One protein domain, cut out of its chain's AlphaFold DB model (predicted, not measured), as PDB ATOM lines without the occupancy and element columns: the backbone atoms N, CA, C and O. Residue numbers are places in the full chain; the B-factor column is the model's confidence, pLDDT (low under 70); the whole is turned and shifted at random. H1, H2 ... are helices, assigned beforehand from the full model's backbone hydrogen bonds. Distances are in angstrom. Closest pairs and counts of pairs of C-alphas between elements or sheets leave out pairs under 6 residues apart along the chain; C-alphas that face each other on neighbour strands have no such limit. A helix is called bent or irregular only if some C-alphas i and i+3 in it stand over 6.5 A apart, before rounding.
ATOM      1  N   PHE A   5      10.221 -35.648  27.230       96.25
ATOM      2  CA  PHE A   5       9.693 -36.791  27.965       96.25
ATOM      3  C   PHE A   5       9.393 -36.468  29.436       96.25
ATOM      4  O   PHE A   5       8.330 -36.809  29.933       96.25
ATOM      5  N   SER A   6      10.284 -35.760  30.145       95.94
ATOM      6  CA  SER A   6      10.034 -35.407  31.551       95.94
ATOM      7  C   SER A   6       8.841 -34.464  31.736       95.94
ATOM      8  O   SER A   6       8.180 -34.536  32.768       95.94
ATOM      9  N   LEU A   7       8.549 -33.605  30.749       96.00
ATOM     10  CA  LEU A   7       7.347 -32.772  30.762       96.00
ATOM     11  C   LEU A   7       6.097 -33.612  30.526       96.00
ATOM     12  O   LEU A   7       5.158 -33.492  31.304       96.00
ATOM     13  N   PHE A   8       6.130 -34.500  29.529       96.06
ATOM     14  CA  PHE A   8       5.043 -35.441  29.261       96.06
ATOM     15  C   PHE A   8       4.722 -36.295  30.489       96.06
ATOM     16  O   PHE A   8       3.571 -36.341  30.921       96.06
ATOM     17  N   ILE A   9       5.741 -36.905  31.104       95.44
ATOM     18  CA  ILE A   9       5.560 -37.678  32.331       95.44
ATOM     19  C   ILE A   9       4.969 -36.792  33.422       95.44
ATOM     20  O   ILE A   9       3.981 -37.175  34.023       95.44
ATOM     21  N   LYS A  10       5.522 -35.602  33.681       93.69
ATOM     22  CA  LYS A  10       5.028 -34.741  34.766       93.69
ATOM     23  C   LYS A  10       3.563 -34.323  34.576       93.69
ATOM     24  O   LYS A  10       2.824 -34.314  35.555       93.69
ATOM     25  N   GLU A  11       3.167 -33.967  33.354       93.44
ATOM     26  CA  GLU A  11       1.793 -33.574  33.010       93.44
ATOM     27  C   GLU A  11       0.825 -34.744  33.229       93.44
ATOM     28  O   GLU A  11      -0.144 -34.609  33.972       93.44
ATOM     29  N   ASN A  12       1.139 -35.919  32.680       92.88
ATOM     30  CA  ASN A  12       0.224 -37.062  32.690       92.88
ATOM     31  C   ASN A  12       0.249 -37.856  34.003       92.88
ATOM     32  O   ASN A  12      -0.765 -38.415  34.413       92.88
ATOM     33  N   PHE A  13       1.375 -37.863  34.716       91.75
ATOM     34  CA  PHE A  13       1.484 -38.501  36.027       91.75
ATOM     35  C   PHE A  13       0.637 -37.767  37.077       91.75
ATOM     36  O   PHE A  13       0.044 -38.397  37.947       91.75
ATOM     37  N   ALA A  14       0.510 -36.437  36.976       87.25
ATOM     38  CA  ALA A  14      -0.326 -35.644  37.881       87.25
ATOM     39  C   ALA A  14      -1.830 -35.962  37.764       87.25
ATOM     40  O   ALA A  14      -2.578 -35.689  38.706       87.25
ATOM     41  N   LEU A  15      -2.255 -36.545  36.639       87.44
ATOM     42  CA  LEU A  15      -3.636 -36.955  36.379       87.44
ATOM     43  C   LEU A  15      -3.973 -38.324  36.996       87.44
ATOM     44  O   LEU A  15      -5.146 -38.625  37.188       87.44
ATOM     45  N   ARG A  16      -2.966 -39.134  37.359       86.31
ATOM     46  CA  ARG A  16      -3.125 -40.526  37.822       86.31
ATOM     47  C   ARG A  16      -2.657 -40.712  39.270       86.31
ATOM     48  O   ARG A  16      -1.755 -41.491  39.562       86.31
ATOM     49  N   LYS A  17      -3.252 -39.953  40.200       79.44
ATOM     50  CA  LYS A  17      -2.813 -39.886  41.614       79.44
ATOM     51  C   LYS A  17      -3.099 -41.146  42.445       79.44
ATOM     52  O   LYS A  17      -2.450 -41.328  43.469       79.44
ATOM     53  N   ASN A  18      -4.045 -41.983  42.017       84.94
ATOM     54  CA  ASN A  18      -4.520 -43.149  42.778       84.94
ATOM     55  C   ASN A  18      -3.972 -44.490  42.254       84.94
ATOM     56  O   ASN A  18      -4.319 -45.542  42.782       84.94
ATOM     57  N   GLU A  19      -3.138 -44.467  41.215       87.94
ATOM     58  CA  GLU A  19      -2.557 -45.662  40.601       87.94
ATOM     59  C   GLU A  19      -1.147 -45.938  41.144       87.94
ATOM     60  O   GLU A  19      -0.467 -45.041  41.649       87.94
ATOM     61  N   GLN A  20      -0.678 -47.185  41.014       92.38
ATOM     62  CA  GLN A  20       0.675 -47.556  41.424       92.38
ATOM     63  C   GLN A  20       1.724 -46.784  40.598       92.38
ATOM     64  O   GLN A  20       1.800 -46.970  39.379       92.38
ATOM     65  N   PRO A  21       2.590 -45.960  41.225       91.88
ATOM     66  CA  PRO A  21       3.537 -45.086  40.526       91.88
ATOM     67  C   PRO A  21       4.399 -45.777  39.467       91.88
ATOM     68  O   PRO A  21       4.660 -45.217  38.401       91.88
ATOM     69  N   THR A  22       4.854 -46.997  39.757       92.62
ATOM     70  CA  THR A  22       5.734 -47.759  38.866       92.62
ATOM     71  C   THR A  22       5.002 -48.222  37.607       92.62
ATOM     72  O   THR A  22       5.566 -48.173  36.512       92.62
ATOM     73  N   GLU A  23       3.738 -48.621  37.743       92.81
ATOM     74  CA  GLU A  23       2.898 -49.045  36.621       92.81
ATOM     75  C   GLU A  23       2.515 -47.852  35.751       92.81
ATOM     76  O   GLU A  23       2.708 -47.899  34.534       92.81
ATOM     77  N   VAL A  24       2.101 -46.742  36.375       93.88
ATOM     78  CA  VAL A  24       1.834 -45.471  35.685       93.88
ATOM     79  C   VAL A  24       3.046 -45.053  34.863       93.88
ATOM     80  O   VAL A  24       2.931 -44.794  33.668       93.88
ATOM     81  N   PHE A  25       4.233 -45.027  35.472       93.94
ATOM     82  CA  PHE A  25       5.448 -44.621  34.772       93.94
ATOM     83  C   PHE A  25       5.784 -45.555  33.599       93.94
ATOM     84  O   PHE A  25       6.168 -45.082  32.525       93.94
ATOM     85  N   SER A  26       5.619 -46.871  33.775       94.50
ATOM     86  CA  SER A  26       5.816 -47.863  32.710       94.50
ATOM     87  C   SER A  26       4.860 -47.634  31.536       94.50
ATOM     88  O   SER A  26       5.294 -47.575  30.382       94.50
ATOM     89  N   ASN A  27       3.575 -47.421  31.823       94.19
ATOM     90  CA  ASN A  27       2.545 -47.177  30.814       94.19
ATOM     91  C   ASN A  27       2.785 -45.860  30.074       94.19
ATOM     92  O   ASN A  27       2.865 -45.862  28.848       94.19
ATOM     93  N   LEU A  28       3.048 -44.766  30.793       95.38
ATOM     94  CA  LEU A  28       3.389 -43.478  30.185       95.38
ATOM     95  C   LEU A  28       4.668 -43.559  29.333       95.38
ATOM     96  O   LEU A  28       4.781 -42.902  28.300       95.38
ATOM     97  N   THR A  29       5.639 -44.390  29.720       95.81
ATOM     98  CA  THR A  29       6.836 -44.620  28.896       95.81
ATOM     99  C   THR A  29       6.484 -45.280  27.561       95.81
ATOM    100  O   THR A  29       7.079 -44.935  26.538       95.81
ATOM    101  N   LYS A  30       5.527 -46.216  27.546       96.50
ATOM    102  CA  LYS A  30       5.024 -46.839  26.311       96.50
ATOM    103  C   LYS A  30       4.218 -45.842  25.479       96.50
ATOM    104  O   LYS A  30       4.486 -45.709  24.290       96.50
ATOM    105  N   GLU A  31       3.309 -45.097  26.108       95.38
ATOM    106  CA  GLU A  31       2.512 -44.050  25.454       95.38
ATOM    107  C   GLU A  31       3.414 -43.017  24.765       95.38
ATOM    108  O   GLU A  31       3.252 -42.755  23.579       95.38
ATOM    109  N   TRP A  32       4.451 -42.521  25.450       96.75
ATOM    110  CA  TRP A  32       5.411 -41.584  24.861       96.75
ATOM    111  C   TRP A  32       6.119 -42.132  23.618       96.75
ATOM    112  O   TRP A  32       6.372 -41.392  22.667       96.75
ATOM    113  N   LYS A  33       6.479 -43.422  23.616       95.25
ATOM    114  CA  LYS A  33       7.122 -44.050  22.453       95.25
ATOM    115  C   LYS A  33       6.175 -44.107  21.256       95.25
ATOM    116  O   LYS A  33       6.638 -43.881  20.143       95.25
ATOM    117  N   ASN A  34       4.891 -44.337  21.515       96.06
ATOM    118  CA  ASN A  34       3.850 -44.470  20.500       96.06
ATOM    119  C   ASN A  34       3.264 -43.128  20.030       96.06
ATOM    120  O   ASN A  34       2.571 -43.111  19.020       96.06
ATOM    121  N   LEU A  35       3.524 -42.022  20.736       94.38
ATOM    122  CA  LEU A  35       3.102 -40.690  20.298       94.38
ATOM    123  C   LEU A  35       3.735 -40.315  18.958       94.38
ATOM    124  O   LEU A  35       4.931 -40.551  18.739       94.38
ATOM    125  N   ASP A  36       2.950 -39.652  18.113       94.88
ATOM    126  CA  ASP A  36       3.446 -39.099  16.863       94.88
ATOM    127  C   ASP A  36       4.395 -37.915  17.108       94.88
ATOM    128  O   ASP A  36       4.393 -37.269  18.166       94.88
ATOM    129  N   GLU A  37       5.232 -37.619  16.116       93.81
ATOM    130  CA  GLU A  37       6.155 -36.493  16.182       93.81
ATOM    131  C   GLU A  37       5.402 -35.163  16.305       93.81
ATOM    132  O   GLU A  37       5.865 -34.259  17.005       93.81
ATOM    133  N   PHE A  38       4.215 -35.042  15.696       94.44
ATOM    134  CA  PHE A  38       3.373 -33.857  15.844       94.44
ATOM    135  C   PHE A  38       2.999 -33.594  17.311       94.44
ATOM    136  O   PHE A  38       3.219 -32.491  17.815       94.44
ATOM    137  N   ASP A  39       2.544 -34.617  18.035       92.94
ATOM    138  CA  ASP A  39       2.174 -34.489  19.450       92.94
ATOM    139  C   ASP A  39       3.398 -34.260  20.346       92.94
ATOM    140  O   ASP A  39       3.359 -33.488  21.317       92.94
ATOM    141  N   LYS A  40       4.536 -34.871  19.995       95.81
ATOM    142  CA  LYS A  40       5.811 -34.662  20.696       95.81
ATOM    143  C   LYS A  40       6.305 -33.220  20.578       95.81
ATOM    144  O   LYS A  40       6.918 -32.729  21.535       95.81
ATOM    145  N   ARG A  41       6.005 -32.500  19.484       96.31
ATOM    146  CA  ARG A  41       6.454 -31.105  19.275       96.31
ATOM    147  C   ARG A  41       6.040 -30.166  20.402       96.31
ATOM    148  O   ARG A  41       6.863 -29.344  20.807       96.31
ATOM    149  N   LYS A  42       4.830 -30.301  20.966       96.06
ATOM    150  CA  LYS A  42       4.389 -29.491  22.127       96.06
ATOM    151  C   LYS A  42       5.392 -29.605  23.279       96.06
ATOM    152  O   LYS A  42       5.830 -28.596  23.837       96.06
ATOM    153  N   TYR A  43       5.792 -30.830  23.611       97.00
ATOM    154  CA  TYR A  43       6.723 -31.111  24.703       97.00
ATOM    155  C   TYR A  43       8.160 -30.725  24.362       97.00
ATOM    156  O   TYR A  43       8.889 -30.262  25.242       97.00
ATOM    157  N   VAL A  44       8.571 -30.885  23.102       96.50
ATOM    158  CA  VAL A  44       9.886 -30.442  22.618       96.50
ATOM    159  C   VAL A  44      10.023 -28.932  22.764       96.50
ATOM    160  O   VAL A  44      10.932 -28.465  23.454       96.50
ATOM    161  N   ASN A  45       9.072 -28.177  22.216       96.81
ATOM    162  CA  ASN A  45       9.055 -26.719  22.286       96.81
ATOM    163  C   ASN A  45       8.960 -26.230  23.736       96.81
ATOM    164  O   ASN A  45       9.712 -25.345  24.145       96.81
ATOM    165  N   GLY A  46       8.100 -26.855  24.546       96.25
ATOM    166  CA  GLY A  46       7.989 -26.548  25.971       96.25
ATOM    167  C   GLY A  46       9.298 -26.786  26.731       96.25
ATOM    168  O   GLY A  46       9.714 -25.943  27.529       96.25
ATOM    169  N   ALA A  47       9.989 -27.898  26.466       96.81
ATOM    170  CA  ALA A  47      11.266 -28.203  27.105       96.81
ATOM    171  C   ALA A  47      12.364 -27.223  26.682       96.81
ATOM    172  O   ALA A  47      13.153 -26.807  27.533       96.81
ATOM    173  N   LEU A  48      12.414 -26.837  25.404       96.50
ATOM    174  CA  LEU A  48      13.343 -25.821  24.909       96.50
ATOM    175  C   LEU A  48      13.108 -24.482  25.607       96.50
ATOM    176  O   LEU A  48      14.038 -23.964  26.221       96.50
ATOM    177  N   ARG A  49      11.862 -23.994  25.621       96.81
ATOM    178  CA  ARG A  49      11.499 -22.726  26.269       96.81
ATOM    179  C   ARG A  49      11.894 -22.703  27.745       96.81
ATOM    180  O   ARG A  49      12.586 -21.794  28.182       96.81
ATOM    181  N   ILE A  50      11.529 -23.734  28.511       96.44
ATOM    182  CA  ILE A  50      11.846 -23.782  29.948       96.44
ATOM    183  C   ILE A  50      13.360 -23.880  30.186       96.44
ATOM    184  O   ILE A  50      13.873 -23.332  31.163       96.44
ATOM    185  N   ASN A  51      14.091 -24.617  29.345       95.62
ATOM    186  CA  ASN A  51      15.546 -24.688  29.466       95.62
ATOM    187  C   ASN A  51      16.197 -23.336  29.166       95.62
ATOM    188  O   ASN A  51      17.122 -22.966  29.887       95.62
ATOM    189  N   GLU A  52      15.701 -22.619  28.159       96.38
ATOM    190  CA  GLU A  52      16.165 -21.280  27.808       96.38
ATOM    191  C   GLU A  52      15.893 -20.297  28.946       96.38
ATOM    192  O   GLU A  52      16.826 -19.703  29.467       96.38
ATOM    193  N   GLU A  53      14.658 -20.238  29.451       96.38
ATOM    194  CA  GLU A  53      14.297 -19.399  30.600       96.38
ATOM    195  C   GLU A  53      15.178 -19.681  31.822       96.38
ATOM    196  O   GLU A  53      15.618 -18.760  32.508       96.38
ATOM    197  N   LYS A  54      15.456 -20.957  32.118       94.62
ATOM    198  CA  LYS A  54      16.348 -21.334  33.224       94.62
ATOM    199  C   LYS A  54      17.786 -20.902  32.980       94.62
ATOM    200  O   LYS A  54      18.456 -20.530  33.939       94.62
ATOM    201  N   ARG A  55      18.256 -20.978  31.734       94.50
ATOM    202  CA  ARG A  55      19.587 -20.517  31.343       94.50
ATOM    203  C   ARG A  55      19.681 -19.004  31.489       94.50
ATOM    204  O   ARG A  55      20.559 -18.548  32.203       94.50
ATOM    205  N   SER A  56      18.748 -18.245  30.921       96.31
ATOM    206  CA  SER A  56      18.722 -16.784  31.042       96.31
ATOM    207  C   SER A  56      18.631 -16.341  32.502       96.31
ATOM    208  O   SER A  56      19.399 -15.486  32.923       96.31
ATOM    209  N   LYS A  57      17.761 -16.972  33.307       95.06
ATOM    210  CA  LYS A  57      17.687 -16.704  34.753       95.06
ATOM    211  C   LYS A  57      19.008 -16.969  35.455       95.06
ATOM    212  O   LYS A  57      19.374 -16.187  36.314       95.06
ATOM    213  N   PHE A  58      19.698 -18.053  35.105       93.50
ATOM    214  CA  PHE A  58      21.012 -18.350  35.662       93.50
ATOM    215  C   PHE A  58      22.052 -17.313  35.234       93.50
ATOM    216  O   PHE A  58      22.844 -16.896  36.067       93.50
ATOM    217  N   GLU A  59      22.037 -16.869  33.976       94.12
ATOM    218  CA  GLU A  59      22.994 -15.872  33.488       94.12
ATOM    219  C   GLU A  59      22.818 -14.491  34.120       94.12
ATOM    220  O   GLU A  59      23.813 -13.792  34.297       94.12
ATOM    221  N   LEU A  60      21.590 -14.140  34.508       96.56
ATOM    222  CA  LEU A  60      21.268 -12.900  35.219       96.56
ATOM    223  C   LEU A  60      21.679 -12.899  36.701       96.56
ATOM    224  O   LEU A  60      21.647 -11.838  37.315       96.56
ATOM    225  N   LEU A  61      22.028 -14.054  37.280       95.38
ATOM    226  CA  LEU A  61      22.519 -14.118  38.660       95.38
ATOM    227  C   LEU A  61      23.903 -13.481  38.772       95.38
ATOM    228  O   LEU A  61      24.686 -13.490  37.814       95.38
ATOM    229  N   ASP A  62      24.224 -12.990  39.965       96.19
ATOM    230  CA  ASP A  62      25.565 -12.493  40.241       96.19
ATOM    231  C   ASP A  62      26.594 -13.647  40.289       96.19
ATOM    232  O   ASP A  62      26.252 -14.831  40.405       96.19
ATOM    233  N   GLU A  63      27.886 -13.327  40.174       95.31
ATOM    234  CA  GLU A  63      28.919 -14.372  40.140       95.31
ATOM    235  C   GLU A  63      29.050 -15.113  41.485       95.31
ATOM    236  O   GLU A  63      29.416 -16.288  41.508       95.31
ATOM    237  N   THR A  64      28.697 -14.472  42.604       95.31
ATOM    238  CA  THR A  64      28.752 -15.098  43.934       95.31
ATOM    239  C   THR A  64      27.654 -16.148  44.113       95.31
ATOM    240  O   THR A  64      27.912 -17.250  44.601       95.31
ATOM    241  N   GLU A  65      26.448 -15.863  43.633       94.75
ATOM    242  CA  GLU A  65      25.301 -16.756  43.572       94.75
ATOM    243  C   GLU A  65      25.559 -17.896  42.590       94.75
ATOM    244  O   GLU A  65      25.293 -19.062  42.911       94.75
ATOM    245  N   LYS A  66      26.127 -17.594  41.410       95.69
ATOM    246  CA  LYS A  66      26.561 -18.618  40.446       95.69
ATOM    247  C   LYS A  66      27.562 -19.574  41.089       95.69
ATOM    248  O   LYS A  66      27.389 -20.793  40.982       95.69
ATOM    249  N   GLU A  67      28.568 -19.055  41.790       96.31
ATOM    250  CA  GLU A  67      29.575 -19.881  42.455       96.31
ATOM    251  C   GLU A  67      28.979 -20.708  43.602       96.31
ATOM    252  O   GLU A  67      29.228 -21.913  43.706       96.31
ATOM    253  N   GLU A  68      28.090 -20.126  44.405       96.44
ATOM    254  CA  GLU A  68      27.384 -20.847  45.464       96.44
ATOM    255  C   GLU A  68      26.511 -21.983  44.900       96.44
ATOM    256  O   GLU A  68      26.494 -23.096  45.441       96.44
ATOM    257  N   LEU A  69      25.833 -21.763  43.769       95.25
ATOM    258  CA  LEU A  69      25.083 -22.808  43.067       95.25
ATOM    259  C   LEU A  69      26.001 -23.925  42.551       95.25
ATOM    260  O   LEU A  69      25.667 -25.109  42.710       95.25
ATOM    261  N   ARG A  70      27.168 -23.590  41.979       95.06
ATOM    262  CA  ARG A  70      28.175 -24.580  41.545       95.06
ATOM    263  C   ARG A  70      28.689 -25.392  42.733       95.06
ATOM    264  O   ARG A  70      28.711 -26.628  42.667       95.06
ATOM    265  N   ARG A  71      29.013 -24.731  43.847       97.38
ATOM    266  CA  ARG A  71      29.463 -25.365  45.094       97.38
ATOM    267  C   ARG A  71      28.407 -26.314  45.656       97.38
ATOM    268  O   ARG A  71      28.709 -27.478  45.931       97.38
ATOM    269  N   ARG A  72      27.148 -25.874  45.756       96.62
ATOM    270  CA  ARG A  72      26.020 -26.726  46.182       96.62
ATOM    271  C   ARG A  72      25.851 -27.937  45.270       96.62
ATOM    272  O   ARG A  72      25.681 -29.053  45.763       96.62
ATOM    273  N   ALA A  73      25.939 -27.748  43.953       95.44
ATOM    274  CA  ALA A  73      25.843 -28.842  42.991       95.44
ATOM    275  C   ALA A  73      26.983 -29.864  43.154       95.44
ATOM    276  O   ALA A  73      26.728 -31.073  43.108       95.44
ATOM    277  N   LYS A  74      28.219 -29.402  43.388       97.06
ATOM    278  CA  LYS A  74      29.377 -30.261  43.678       97.06
ATOM    279  C   LYS A  74      29.167 -31.056  44.969       97.06
ATOM    280  O   LYS A  74      29.229 -32.286  44.939       97.06
ATOM    281  N   ASN A  75      28.794 -30.382  46.057       97.38
ATOM    282  CA  ASN A  75      28.529 -31.018  47.350       97.38
ATOM    283  C   ASN A  75      27.426 -32.080  47.251       97.38
ATOM    284  O   ASN A  75      27.556 -33.176  47.799       97.38
ATOM    285  N   LEU A  76      26.355 -31.803  46.500       97.19
ATOM    286  CA  LEU A  76      25.269 -32.759  46.291       97.19
ATOM    287  C   LEU A  76      25.733 -33.995  45.503       97.19
ATOM    288  O   LEU A  76      25.336 -35.117  45.831       97.19
ATOM    289  N   LYS A  77      26.578 -33.818  44.476       96.25
ATOM    290  CA  LYS A  77      27.180 -34.936  43.728       96.25
ATOM    291  C   LYS A  77      28.058 -35.798  44.637       96.25
ATOM    292  O   LYS A  77      27.903 -37.019  44.644       96.25
ATOM    293  N   GLU A  78      28.914 -35.177  45.444       97.06
ATOM    294  CA  GLU A  78      29.772 -35.883  46.399       97.06
ATOM    295  C   GLU A  78      28.957 -36.634  47.460       97.06
ATOM    296  O   GLU A  78      29.222 -37.807  47.734       97.06
ATOM    297  N   ALA A  79      27.916 -36.008  48.016       97.50
ATOM    298  CA  ALA A  79      27.023 -36.641  48.984       97.50
ATOM    299  C   ALA A  79      26.300 -37.861  48.387       97.50
ATOM    300  O   ALA A  79      26.218 -38.914  49.028       97.50
ATOM    301  N   ARG A  80      25.826 -37.762  47.137       96.56
ATOM    302  CA  ARG A  80      25.214 -38.889  46.410       96.56
ATOM    303  C   ARG A  80      26.203 -40.032  46.195       96.56
ATOM    304  O   ARG A  80      25.841 -41.188  46.421       96.56
ATOM    305  N   LEU A  81      27.444 -39.726  45.815       97.38
ATOM    306  CA  LEU A  81      28.489 -40.735  45.641       97.38
ATOM    307  C   LEU A  81      28.814 -41.437  46.966       97.38
ATOM    308  O   LEU A  81      28.807 -42.668  47.026       97.38
ATOM    309  N   LYS A  82      29.004 -40.674  48.050       97.12
ATOM    310  CA  LYS A  82      29.219 -41.217  49.401       97.12
ATOM    311  C   LYS A  82      28.066 -42.128  49.829       97.12
ATOM    312  O   LYS A  82      28.306 -43.222  50.343       97.12
ATOM    313  N   ARG A  83      26.816 -41.727  49.563       96.56
ATOM    314  CA  ARG A  83      25.628 -42.553  49.838       96.56
ATOM    315  C   ARG A  83      25.644 -43.856  49.039       96.56
ATOM    316  O   ARG A  83      25.416 -44.908  49.631       96.56
ATOM    317  N   LYS A  84      25.953 -43.807  47.738       96.50
ATOM    318  CA  LYS A  84      26.063 -45.008  46.892       96.50
ATOM    319  C   LYS A  84      27.120 -45.971  47.437       96.50
ATOM    320  O   LYS A  84      26.816 -47.133  47.668       96.50
ATOM    321  N   ILE A  85      28.321 -45.473  47.741       96.12
ATOM    322  CA  ILE A  85      29.408 -46.280  48.317       96.12
ATOM    323  C   ILE A  85      28.976 -46.921  49.644       96.12
ATOM    324  O   ILE A  85      29.246 -48.098  49.878       96.12
ATOM    325  N   ARG A  86      28.283 -46.174  50.514       95.12
ATOM    326  CA  ARG A  86      27.785 -46.698  51.794       95.12
ATOM    327  C   ARG A  86      26.770 -47.826  51.601       95.12
ATOM    328  O   ARG A  86      26.836 -48.812  52.330       95.12
ATOM    329  N   LEU A  87      25.858 -47.690  50.637       95.00
ATOM    330  CA  LEU A  87      24.874 -48.726  50.313       95.00
ATOM    331  C   LEU A  87      25.543 -49.980  49.741       95.00
ATOM    332  O   LEU A  87      25.246 -51.076  50.202       95.00
ATOM    333  N   GLU A  88      26.503 -49.827  48.831       94.06
ATOM    334  CA  GLU A  88      27.266 -50.963  48.292       94.06
ATOM    335  C   GLU A  88      28.059 -51.691  49.386       94.06
ATOM    336  O   GLU A  88      28.035 -52.916  49.475       94.06
ATOM    337  N   ARG A  89      28.702 -50.950  50.300       89.69
ATOM    338  CA  ARG A  89      29.373 -51.542  51.472       89.69
ATOM    339  C   ARG A  89      28.403 -52.252  52.417       89.69
ATOM    340  O   ARG A  89      28.806 -53.186  53.102       89.69
ATOM    341  N   ARG A  90      27.147 -51.804  52.509       88.81
ATOM    342  CA  ARG A  90      26.112 -52.479  53.304       88.81
ATOM    343  C   ARG A  90      25.702 -53.795  52.644       88.81
ATOM    344  O   ARG A  90      25.808 -54.818  53.303       88.81
ATOM    345  N   LYS A  91      25.373 -53.779  51.350       90.44
ATOM    346  CA  LYS A  91      25.045 -54.996  50.588       90.44
ATOM    347  C   LYS A  91      26.165 -56.031  50.648       90.44
ATOM    348  O   LYS A  91      25.911 -57.199  50.895       90.44
ATOM    349  N   LYS A  92      27.425 -55.600  50.505       86.81
ATOM    350  CA  LYS A  92      28.582 -56.498  50.648       86.81
ATOM    351  C   LYS A  92      28.673 -57.147  52.030       86.81
ATOM    352  O   LYS A  92      29.100 -58.286  52.104       86.81
ATOM    353  N   ARG A  93      28.280 -56.454  53.104       84.00
ATOM    354  CA  ARG A  93      28.219 -57.035  54.459       84.00
ATOM    355  C   ARG A  93      27.030 -57.974  54.644       84.00
ATOM    356  O   ARG A  93      27.155 -58.947  55.364       84.00
ATOM    357  N   GLU A  94      25.901 -57.696  53.998       85.56
ATOM    358  CA  GLU A  94      24.742 -58.600  54.005       85.56
ATOM    359  C   GLU A  94      25.059 -59.908  53.255       85.56
ATOM    360  O   GLU A  94      24.664 -60.972  53.708       85.56
ATOM    361  N   ILE A  95      25.835 -59.840  52.165       85.69
ATOM    362  CA  ILE A  95      26.251 -61.018  51.383       85.69
ATOM    363  C   ILE A  95      27.414 -61.767  52.047       85.69
ATOM    364  O   ILE A  95      27.355 -62.980  52.209       85.69
ATOM    365  N   ASN A  96      28.486 -61.060  52.416       79.44
ATOM    366  CA  ASN A  96      29.714 -61.684  52.921       79.44
ATOM    367  C   ASN A  96      29.683 -61.923  54.440       79.44
ATOM    368  O   ASN A  96      30.654 -62.437  54.992       79.44
ATOM    369  N   GLY A  97      28.615 -61.503  55.121       73.75
ATOM    370  CA  GLY A  97      28.526 -61.500  56.575       73.75
ATOM    371  C   GLY A  97      29.383 -60.420  57.247       73.75
ATOM    372  O   GLY A  97      29.998 -59.548  56.615       73.75
TER     373      GLY A  97
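What this domain is: This is residues 5 to 97 of the 160 residues of the protein "HMG box domain-containing protein" of Brugia timori (UniProt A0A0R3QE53). Two long helices, H4 and H3, make a wide open V, its corner at the tight link of residues 60 to 62, and two short helices, H1 and H2, make a small head with the far part of H3. H4 is a long arm that touches no other helix. The printed part has 93 residues with four named helices, in the order H1, H2, H3, H4, and no named strand; the class is all helix. It is extended, with a radius of gyration of the C-alphas of 19.6 A and spans of 54 by 43 by 24 A.

Where its parts are: H4, residues 63 to 96, is the longest helix at 49.0 A, from C-alpha 63 at (28.919, -14.372, 40.140) to C-alpha 96 at (29.714, -61.684, 52.921). H3, residues 37 to 59, is 31.8 A long and neither bent nor irregular, but only just: C-alphas 39 and 42 are 6.1 A apart. H2, residues 21 to 34, measures 20.0 A. H1, residues 5 to 13, measures 11.6 A and begins with C-alpha 5 at (9.693, -36.791, 27.965).

How they stand to each other: H4 and H3 are close but not clearly touching; their closest C-alphas, of Lys 66 and Phe 58, are 7.3 A apart. They run opposite ways at a steep tilt of 63 degrees. H3 touches H1 with residues 43 to 47 alone, closest at the C-alphas of Tyr 43 and Leu 7, 6.3 A, about perpendicular at 73 degrees. H1 touches H2, closest at the C-alphas of Ile 9 and Leu 28, 6.6 A; they run opposite ways at a steep tilt of 54 degrees. H2 and H3 are only just apart, their closest C-alphas 8.1 A from each other. H4 is apart from H1 and H2. In H1, H2 and H4 every O i to N i+4 pair is within hydrogen-bond range; in H3, 17 of 19 are.

The domain as a whole: The two C-alphas farthest apart, of Phe 38 and Gly 97, are 55.3 A from each other. Residues 70 to 97, of which 70 to 96 belong to H4, stand free. The printed part has no cut and no long link. The mean pLDDT of the printed part is 93.8, and no printed residue is under 70.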